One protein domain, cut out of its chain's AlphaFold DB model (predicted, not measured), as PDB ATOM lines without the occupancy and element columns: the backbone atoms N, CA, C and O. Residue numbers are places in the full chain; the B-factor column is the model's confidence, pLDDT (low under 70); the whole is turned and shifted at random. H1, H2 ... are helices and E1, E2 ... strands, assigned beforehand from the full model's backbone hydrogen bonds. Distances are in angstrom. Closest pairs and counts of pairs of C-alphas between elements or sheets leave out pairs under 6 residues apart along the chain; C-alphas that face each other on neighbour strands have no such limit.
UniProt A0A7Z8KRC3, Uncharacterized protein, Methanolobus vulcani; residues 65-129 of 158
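This is residues 65 to 129 of the 158 residues of an uncharacterized protein of Methanolobus vulcani (UniProt A0A7Z8KRC3). A small pair of parallel strands, E1 and E2, lies between one long helix, H1, and a wide loop, residues 84 to 99, which make the two ends of an elongated shape. Residues 65 to 74 run alongside H1, and residues 123 to 129 turn off to one side beyond its last residue. The printed part has 65 residues, with two named strands and one named helix in the order E1, E2, H1; under half of the residues are in these elements, and the class is mixed, helices and strands. The whole is loose, with a radius of gyration of the C-alphas of 13.9 A and spans of 44 by 23 by 15 A.

Find C-alpha 80 at (-22.098, 18.576, -1.447), where E1, residues 80 to 83, begins; it is 10.1 A long. E2, residues 100 to 103, is 10.4 A long and ends at C-alpha 103, at (-30.256, 11.905, -1.966). From there look to H1, residues 104 to 122, which runs 26.6 A to C-alpha 122 at (-10.893, 2.415, -20.445).

Look first at E1 and E2, which are parallel neighbours with 25 degrees between their directions. C-alphas 80 and 100 face each other at 4.7 A, and N 81 and O 100 are within hydrogen-bond range at 2.9 A, as are N 102 and O 81 at 2.9 A. E2 joins H1 by a tight link. The closest C-alphas of E1 and H1 are those of Asn 83 and Glu 104, 5.4 A apart. In H1 every O i to N i+4 pair is within hydrogen-bond range.

The two C-alphas farthest apart are those of Asn 91 and Gly 123, at 44.4 A. The printed part has no cut, and the link from E1 to E2 is long, with 16 residues. The mean pLDDT of the printed part is 94.2; look at residues 75 to 76 for the two under 70.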
ATOM      1  N   PRO A  65      -7.322   9.283 -15.440       95.81
ATOM      2  CA  PRO A  65      -8.160  10.131 -14.600       95.81
ATOM      3  C   PRO A  65      -8.932   9.282 -13.590       95.81
ATOM      4  O   PRO A  65      -9.158   8.086 -13.802       95.81
ATOM      5  N   ASN A  66      -9.371   9.897 -12.499       95.31
ATOM      6  CA  ASN A  66     -10.275   9.227 -11.576       95.31
ATOM      7  C   ASN A  66     -11.631   9.004 -12.251       95.31
ATOM      8  O   ASN A  66     -12.088   9.830 -13.039       95.31
ATOM      9  N   TYR A  67     -12.294   7.904 -11.914       96.00
ATOM     10  CA  TYR A  67     -13.566   7.551 -12.534       96.00
ATOM     11  C   TYR A  67     -14.699   8.530 -12.212       96.00
ATOM     12  O   TYR A  67     -15.608   8.677 -13.017       96.00
ATOM     13  N   LEU A  68     -14.622   9.259 -11.097       96.06
ATOM     14  CA  LEU A  68     -15.584  10.302 -10.751       96.06
ATOM     15  C   LEU A  68     -15.284  11.640 -11.450       96.06
ATOM     16  O   LEU A  68     -16.020  12.609 -11.242       96.06
ATOM     17  N   GLU A  69     -14.220  11.747 -12.249       94.81
ATOM     18  CA  GLU A  69     -13.833  13.009 -12.875       94.81
ATOM     19  C   GLU A  69     -14.934  13.597 -13.760       94.81
ATOM     20  O   GLU A  69     -15.474  12.947 -14.650       94.81
ATOM     21  N   GLY A  70     -15.276  14.862 -13.492       90.94
ATOM     22  CA  GLY A  70     -16.397  15.554 -14.131       90.94
ATOM     23  C   GLY A  70     -17.728  15.435 -13.379       90.94
ATOM     24  O   GLY A  70     -18.673  16.138 -13.730       90.94
ATOM     25  N   THR A  71     -17.809  14.622 -12.323       94.44
ATOM     26  CA  THR A  71     -18.982  14.573 -11.438       94.44
ATOM     27  C   THR A  71     -18.904  15.632 -10.336       94.44
ATOM     28  O   THR A  71     -17.837  16.158 -10.009       94.44
ATOM     29  N   ILE A  72     -20.044  15.898  -9.691       92.56
ATOM     30  CA  ILE A  72     -20.103  16.751  -8.496       92.56
ATOM     31  C   ILE A  72     -19.357  16.153  -7.285       92.56
ATOM     32  O   ILE A  72     -19.097  16.883  -6.333       92.56
ATOM     33  N   LEU A  73     -18.988  14.863  -7.331       93.50
ATOM     34  CA  LEU A  73     -18.363  14.130  -6.222       93.50
ATOM     35  C   LEU A  73     -16.826  14.115  -6.264       93.50
ATOM     36  O   LEU A  73     -16.203  13.875  -5.237       93.50
ATOM     37  N   TYR A  74     -16.187  14.360  -7.415       89.94
ATOM     38  CA  TYR A  74     -14.732  14.168  -7.544       89.94
ATOM     39  C   TYR A  74     -13.889  15.344  -7.078       89.94
ATOM     40  O   TYR A  74     -12.819  15.151  -6.504       89.94
ATOM     41  N   ASN A  75     -14.320  16.569  -7.373       69.50
ATOM     42  CA  ASN A  75     -13.556  17.755  -7.004       69.50
ATOM     43  C   ASN A  75     -14.396  19.017  -7.199       69.50
ATOM     44  O   ASN A  75     -14.190  19.789  -8.138       69.50
ATOM     45  N   SER A  76     -15.405  19.207  -6.353       67.88
ATOM     46  CA  SER A  76     -16.196  20.428  -6.411       67.88
ATOM     47  C   SER A  76     -15.692  21.413  -5.362       67.88
ATOM     48  O   SER A  76     -15.516  21.081  -4.195       67.88
ATOM     49  N   SER A  77     -15.495  22.669  -5.762       83.75
ATOM     50  CA  SER A  77     -15.333  23.804  -4.842       83.75
ATOM     51  C   SER A  77     -16.627  24.114  -4.072       83.75
ATOM     52  O   SER A  77     -16.823  25.243  -3.632       83.75
ATOM     53  N   LYS A  78     -17.548  23.151  -4.034       87.19
ATOM     54  CA  LYS A  78     -18.893  23.221  -3.505       87.19
ATOM     55  C   LYS A  78     -19.003  22.191  -2.390       87.19
ATOM     56  O   LYS A  78     -18.464  21.091  -2.489       87.19
ATOM     57  N   ILE A  79     -19.723  22.529  -1.338       89.44
ATOM     58  CA  ILE A  79     -20.040  21.590  -0.274       89.44
ATOM     59  C   ILE A  79     -21.253  20.780  -0.734       89.44
ATOM     60  O   ILE A  79     -22.364  21.302  -0.827       89.44
ATOM     61  N   VAL A  80     -21.030  19.514  -1.082       91.44
ATOM     62  CA  VAL A  80     -22.098  18.576  -1.447       91.44
ATOM     63  C   VAL A  80     -22.463  17.759  -0.215       91.44
ATOM     64  O   VAL A  80     -21.596  17.116   0.374       91.44
ATOM     65  N   VAL A  81     -23.735  17.779   0.167       92.06
ATOM     66  CA  VAL A  81     -24.275  16.961   1.257       92.06
ATOM     67  C   VAL A  81     -25.167  15.883   0.661       92.06
ATOM     68  O   VAL A  81     -26.038  16.181  -0.151       92.06
ATOM     69  N   ALA A  82     -24.937  14.635   1.058       92.88
ATOM     70  CA  ALA A  82     -25.776  13.503   0.690       92.88
ATOM     71  C   ALA A  82     -26.489  12.971   1.937       92.88
ATOM     72  O   ALA A  82     -25.842  12.758   2.963       92.88
ATOM     73  N   ASN A  83     -27.803  12.772   1.860       93.44
ATOM     74  CA  ASN A  83     -28.592  12.121   2.910       93.44
ATOM     75  C   ASN A  83     -29.726  11.286   2.308       93.44
ATOM     76  O   ASN A  83     -29.877  11.264   1.094       93.44
ATOM     77  N   GLU A  84     -30.502  10.580   3.130       95.38
ATOM     78  CA  GLU A  84     -31.495   9.598   2.663       95.38
ATOM     79  C   GLU A  84     -32.423  10.158   1.566       95.38
ATOM     80  O   GLU A  84     -32.539   9.571   0.487       95.38
ATOM     81  N   ASP A  85     -32.986  11.349   1.793       95.19
ATOM     82  CA  ASP A  85     -34.062  11.904   0.964       95.19
ATOM     83  C   ASP A  85     -33.643  13.084   0.069       95.19
ATOM     84  O   ASP A  85     -34.441  13.571  -0.732       95.19
ATOM     85  N   GLY A  86     -32.412  13.584   0.203       93.62
ATOM     86  CA  GLY A  86     -31.954  14.807  -0.466       93.62
ATOM     87  C   GLY A  86     -32.579  16.088   0.098       93.62
ATOM     88  O   GLY A  86     -32.713  17.082  -0.616       93.62
ATOM     89  N   ILE A  87     -32.986  16.074   1.370       94.44
ATOM     90  CA  ILE A  87     -33.670  17.190   2.040       94.44
ATOM     91  C   ILE A  87     -32.770  17.747   3.146       94.44
ATOM     92  O   ILE A  87     -32.338  16.975   3.992       94.44
ATOM     93  N   PRO A  88     -32.481  19.058   3.190       93.94
ATOM     94  CA  PRO A  88     -31.581  19.621   4.195       93.94
ATOM     95  C   PRO A  88     -32.211  19.585   5.587       93.94
ATOM     96  O   PRO A  88     -33.420  19.780   5.727       93.94
ATOM     97  N   ASP A  89     -31.385  19.398   6.618       92.56
ATOM     98  CA  ASP A  89     -31.845  19.503   8.003       92.56
ATOM     99  C   ASP A  89     -32.339  20.929   8.292       92.56
ATOM    100  O   ASP A  89     -31.822  21.903   7.741       92.56
ATOM    101  N   GLU A  90     -33.311  21.079   9.202       92.06
ATOM    102  CA  GLU A  90     -34.018  22.353   9.451       92.06
ATOM    103  C   GLU A  90     -33.099  23.550   9.756       92.06
ATOM    104  O   GLU A  90     -33.471  24.697   9.505       92.06
ATOM    105  N   ASN A  91     -31.903  23.297  10.296       93.81
ATOM    106  CA  ASN A  91     -30.944  24.330  10.689       93.81
ATOM    107  C   ASN A  91     -29.832  24.576   9.657       93.81
ATOM    108  O   ASN A  91     -28.948  25.386   9.926       93.81
ATOM    109  N   MET A  92     -29.848  23.889   8.512       95.19
ATOM    110  CA  MET A  92     -28.843  24.064   7.464       95.19
ATOM    111  C   MET A  92     -29.207  25.213   6.526       95.19
ATOM    112  O   MET A  92     -30.333  25.326   6.040       95.19
ATOM    113  N   ILE A  93     -28.221  26.047   6.214       95.25
ATOM    114  CA  ILE A  93     -28.357  27.218   5.353       95.25
ATOM    115  C   ILE A  93     -27.590  26.982   4.049       95.25
ATOM    116  O   ILE A  93     -26.363  26.848   4.038       95.25
ATOM    117  N   GLN A  94     -28.301  26.987   2.919       94.94
ATOM    118  CA  GLN A  94     -27.676  26.868   1.600       94.94
ATOM    119  C   GLN A  94     -26.734  28.052   1.309       94.94
ATOM    120  O   GLN A  94     -27.063  29.208   1.570       94.94
ATOM    121  N   GLY A  95     -25.566  27.763   0.737       93.19
ATOM    122  CA  GLY A  95     -24.474  28.705   0.482       93.19
ATOM    123  C   GLY A  95     -23.608  29.012   1.708       93.19
ATOM    124  O   GLY A  95     -22.642  29.763   1.586       93.19
ATOM    125  N   VAL A  96     -23.945  28.452   2.877       93.06
ATOM    126  CA  VAL A  96     -23.134  28.525   4.102       93.06
ATOM    127  C   VAL A  96     -22.713  27.122   4.523       93.06
ATOM    128  O   VAL A  96     -21.520  26.839   4.579       93.06
ATOM    129  N   ASP A  97     -23.688  26.245   4.767       93.94
ATOM    130  CA  ASP A  97     -23.458  24.881   5.251       93.94
ATOM    131  C   ASP A  97     -23.352  23.865   4.108       93.94
ATOM    132  O   ASP A  97     -22.692  22.841   4.245       93.94
ATOM    133  N   TYR A  98     -24.004  24.141   2.976       94.00
ATOM    134  CA  TYR A  98     -23.959  23.308   1.776       94.00
ATOM    135  C   TYR A  98     -24.244  24.133   0.518       94.00
ATOM    136  O   TYR A  98     -25.006  25.094   0.554       94.00
ATOM    137  N   ASP A  99     -23.689  23.736  -0.620       94.75
ATOM    138  CA  ASP A  99     -24.002  24.310  -1.934       94.75
ATOM    139  C   ASP A  99     -25.007  23.447  -2.702       94.75
ATOM    140  O   ASP A  99     -25.887  23.963  -3.399       94.75
ATOM    141  N   ILE A 100     -24.862  22.126  -2.582       94.38
ATOM    142  CA  ILE A 100     -25.675  21.118  -3.260       94.38
ATOM    143  C   ILE A 100     -26.097  20.087  -2.219       94.38
ATOM    144  O   ILE A 100     -25.270  19.634  -1.430       94.38
ATOM    145  N   ILE A 101     -27.372  19.711  -2.235       95.38
ATOM    146  CA  ILE A 101     -27.873  18.562  -1.490       95.38
ATOM    147  C   ILE A 101     -28.408  17.525  -2.469       95.38
ATOM    148  O   ILE A 101     -29.046  17.890  -3.456       95.38
ATOM    149  N   ILE A 102     -28.091  16.260  -2.221       96.19
ATOM    150  CA  ILE A 102     -28.523  15.118  -3.024       96.19
ATOM    151  C   ILE A 102     -29.012  14.000  -2.109       96.19
ATOM    152  O   ILE A 102     -28.598  13.899  -0.954       96.19
ATOM    153  N   SER A 103     -29.884  13.149  -2.632       97.81
ATOM    154  CA  SER A 103     -30.256  11.905  -1.966       97.81
ATOM    155  C   SER A 103     -29.131  10.865  -2.047       97.81
ATOM    156  O   SER A 103     -28.284  10.906  -2.945       97.81
ATOM    157  N   GLU A 104     -29.145   9.873  -1.155       96.94
ATOM    158  CA  GLU A 104     -28.258   8.707  -1.237       96.94
ATOM    159  C   GLU A 104     -28.431   7.998  -2.577       96.94
ATOM    160  O   GLU A 104     -27.451   7.617  -3.214       96.94
ATOM    161  N   LYS A 105     -29.677   7.885  -3.051       97.88
ATOM    162  CA  LYS A 105     -29.972   7.305  -4.360       97.88
ATOM    163  C   LYS A 105     -29.273   8.061  -5.488       97.88
ATOM    164  O   LYS A 105     -28.632   7.431  -6.319       97.88
ATOM    165  N   GLU A 106     -29.369   9.387  -5.514       97.75
ATOM    166  CA  GLU A 106     -28.687  10.196  -6.530       97.75
ATOM    167  C   GLU A 106     -27.165  10.062  -6.437       97.75
ATOM    168  O   GLU A 106     -26.494   9.989  -7.464       97.75
ATOM    169  N   MET A 107     -26.610   9.985  -5.224       96.69
ATOM    170  CA  MET A 107     -25.184   9.733  -5.025       96.69
ATOM    171  C   MET A 107     -24.763   8.388  -5.633       96.69
ATOM    172  O   MET A 107     -23.787   8.343  -6.382       96.69
ATOM    173  N   PHE A 108     -25.506   7.312  -5.356       97.62
ATOM    174  CA  PHE A 108     -25.244   5.995  -5.942       97.62
ATOM    175  C   PHE A 108     -25.390   6.006  -7.464       97.62
ATOM    176  O   PHE A 108     -24.509   5.502  -8.155       97.62
ATOM    177  N   ASP A 109     -26.439   6.638  -7.995       98.06
ATOM    178  CA  ASP A 109     -26.646   6.750  -9.439       98.06
ATOM    179  C   ASP A 109     -25.470   7.491 -10.108       98.06
ATOM    180  O   ASP A 109     -25.012   7.090 -11.178       98.06
ATOM    181  N   ILE A 110     -24.922   8.543  -9.486       97.06
ATOM    182  CA  ILE A 110     -23.729   9.240  -9.998       97.06
ATOM    183  C   ILE A 110     -22.513   8.309 -10.022       97.06
ATOM    184  O   ILE A 110     -21.803   8.268 -11.027       97.06
ATOM    185  N   ILE A 111     -22.267   7.573  -8.935       97.38
ATOM    186  CA  ILE A 111     -21.112   6.674  -8.802       97.38
ATOM    187  C   ILE A 111     -21.188   5.537  -9.825       97.38
ATOM    188  O   ILE A 111     -20.218   5.305 -10.546       97.38
ATOM    189  N   GLU A 112     -22.332   4.860  -9.923       98.00
ATOM    190  CA  GLU A 112     -22.519   3.716 -10.823       98.00
ATOM    191  C   GLU A 112     -22.440   4.129 -12.294       98.00
ATOM    192  O   GLU A 112     -21.779   3.460 -13.090       98.00
ATOM    193  N   ASN A 113     -23.042   5.266 -12.661       97.81
ATOM    194  CA  ASN A 113     -22.935   5.777 -14.027       97.81
ATOM    195  C   ASN A 113     -21.485   6.149 -14.365       97.81
ATOM    196  O   ASN A 113     -20.969   5.730 -15.398       97.81
ATOM    197  N   ALA A 114     -20.796   6.863 -13.471       97.88
ATOM    198  CA  ALA A 114     -19.400   7.238 -13.675       97.88
ATOM    199  C   ALA A 114     -18.481   6.009 -13.798       97.88
ATOM    200  O   ALA A 114     -17.605   5.962 -14.661       97.88
ATOM    201  N   LYS A 115     -18.715   4.977 -12.980       97.75
ATOM    202  CA  LYS A 115     -18.018   3.689 -13.065       97.75
ATOM    203  C   LYS A 115     -18.291   2.983 -14.395       97.75
ATOM    204  O   LYS A 115     -17.345   2.528 -15.037       97.75
ATOM    205  N   SER A 116     -19.553   2.901 -14.817       98.19
ATOM    206  CA  SER A 116     -19.938   2.282 -16.090       98.19
ATOM    207  C   SER A 116     -19.255   2.971 -17.271       98.19
ATOM    208  O   SER A 116     -18.613   2.302 -18.082       98.19
ATOM    209  N   ASP A 117     -19.308   4.302 -17.322       98.06
ATOM    210  CA  ASP A 117     -18.662   5.103 -18.365       98.06
ATOM    211  C   ASP A 117     -17.139   4.893 -18.367       98.06
ATOM    212  O   ASP A 117     -16.502   4.808 -19.422       98.06
ATOM    213  N   TYR A 118     -16.532   4.778 -17.183       98.19
ATOM    214  CA  TYR A 118     -15.105   4.518 -17.041       98.19
ATOM    215  C   TYR A 118     -14.705   3.140 -17.576       98.19
ATOM    216  O   TYR A 118     -13.724   3.027 -18.316       98.19
ATOM    217  N   ILE A 119     -15.480   2.105 -17.244       98.06
ATOM    218  CA  ILE A 119     -15.279   0.742 -17.746       98.06
ATOM    219  C   ILE A 119     -15.462   0.708 -19.263       98.06
ATOM    220  O   ILE A 119     -14.639   0.116 -19.955       98.06
ATOM    221  N   GLU A 120     -16.492   1.362 -19.801       98.19
ATOM    222  CA  GLU A 120     -16.714   1.429 -21.248       98.19
ATOM    223  C   GLU A 120     -15.541   2.113 -21.961       98.19
ATOM    224  O   GLU A 120     -15.049   1.628 -22.984       98.19
ATOM    225  N   LYS A 121     -15.049   3.221 -21.400       97.94
ATOM    226  CA  LYS A 121     -14.000   4.035 -22.014       97.94
ATOM    227  C   LYS A 121     -12.605   3.422 -21.904       97.94
ATOM    228  O   LYS A 121     -11.833   3.493 -22.861       97.94
ATOM    229  N   TYR A 122     -12.252   2.880 -20.741       97.69
ATOM    230  CA  TYR A 122     -10.893   2.415 -20.445       97.69
ATOM    231  C   TYR A 122     -10.770   0.891 -20.372       97.69
ATOM    232  O   TYR A 122      -9.652   0.383 -20.451       97.69
ATOM    233  N   GLY A 123     -11.875   0.155 -20.257       97.12
ATOM    234  CA  GLY A 123     -11.865  -1.299 -20.083       97.12
ATOM    235  C   GLY A 123     -11.362  -1.753 -18.710       97.12
ATOM    236  O   GLY A 123     -10.994  -2.919 -18.559       97.12
ATOM    237  N   VAL A 124     -11.310  -0.842 -17.734       96.94
ATOM    238  CA  VAL A 124     -10.805  -1.079 -16.376       96.94
ATOM    239  C   VAL A 124     -11.939  -0.881 -15.383       96.94
ATOM    240  O   VAL A 124     -12.629   0.134 -15.442       96.94
ATOM    241  N   ASP A 125     -12.107  -1.831 -14.467       96.88
ATOM    242  CA  ASP A 125     -13.021  -1.703 -13.333       96.88
ATOM    243  C   ASP A 125     -12.280  -1.064 -12.145       96.88
ATOM    244  O   ASP A 125     -11.377  -1.698 -11.591       96.88
ATOM    245  N   PRO A 126     -12.618   0.179 -11.752       95.50
ATOM    246  CA  PRO A 126     -11.923   0.870 -10.672       95.50
ATOM    247  C   PRO A 126     -12.148   0.233  -9.292       95.50
ATOM    248  O   PRO A 126     -11.324   0.436  -8.404       95.50
ATOM    249  N   GLU A 127     -13.221  -0.540  -9.097       94.69
ATOM    250  CA  GLU A 127     -13.492  -1.237  -7.828       94.69
ATOM    251  C   GLU A 127     -12.855  -2.625  -7.762       94.69
ATOM    252  O   GLU A 127     -12.712  -3.205  -6.685       94.69
ATOM    253  N   ASN A 128     -12.459  -3.164  -8.912       95.69
ATOM    254  CA  ASN A 128     -11.835  -4.471  -9.025       95.69
ATOM    255  C   ASN A 128     -10.591  -4.399  -9.928       95.69
ATOM    256  O   ASN A 128     -10.578  -4.978 -11.024       95.69
ATOM    257  N   PRO A 129      -9.540  -3.675  -9.498       95.06
ATOM    258  CA  PRO A 129      -8.312  -3.558 -10.269       95.06
ATOM    259  C   PRO A 129      -7.635  -4.919 -10.435       95.06
ATOM    260  O   PRO A 129      -7.585  -5.736  -9.519       95.06
TER     261      PRO A 129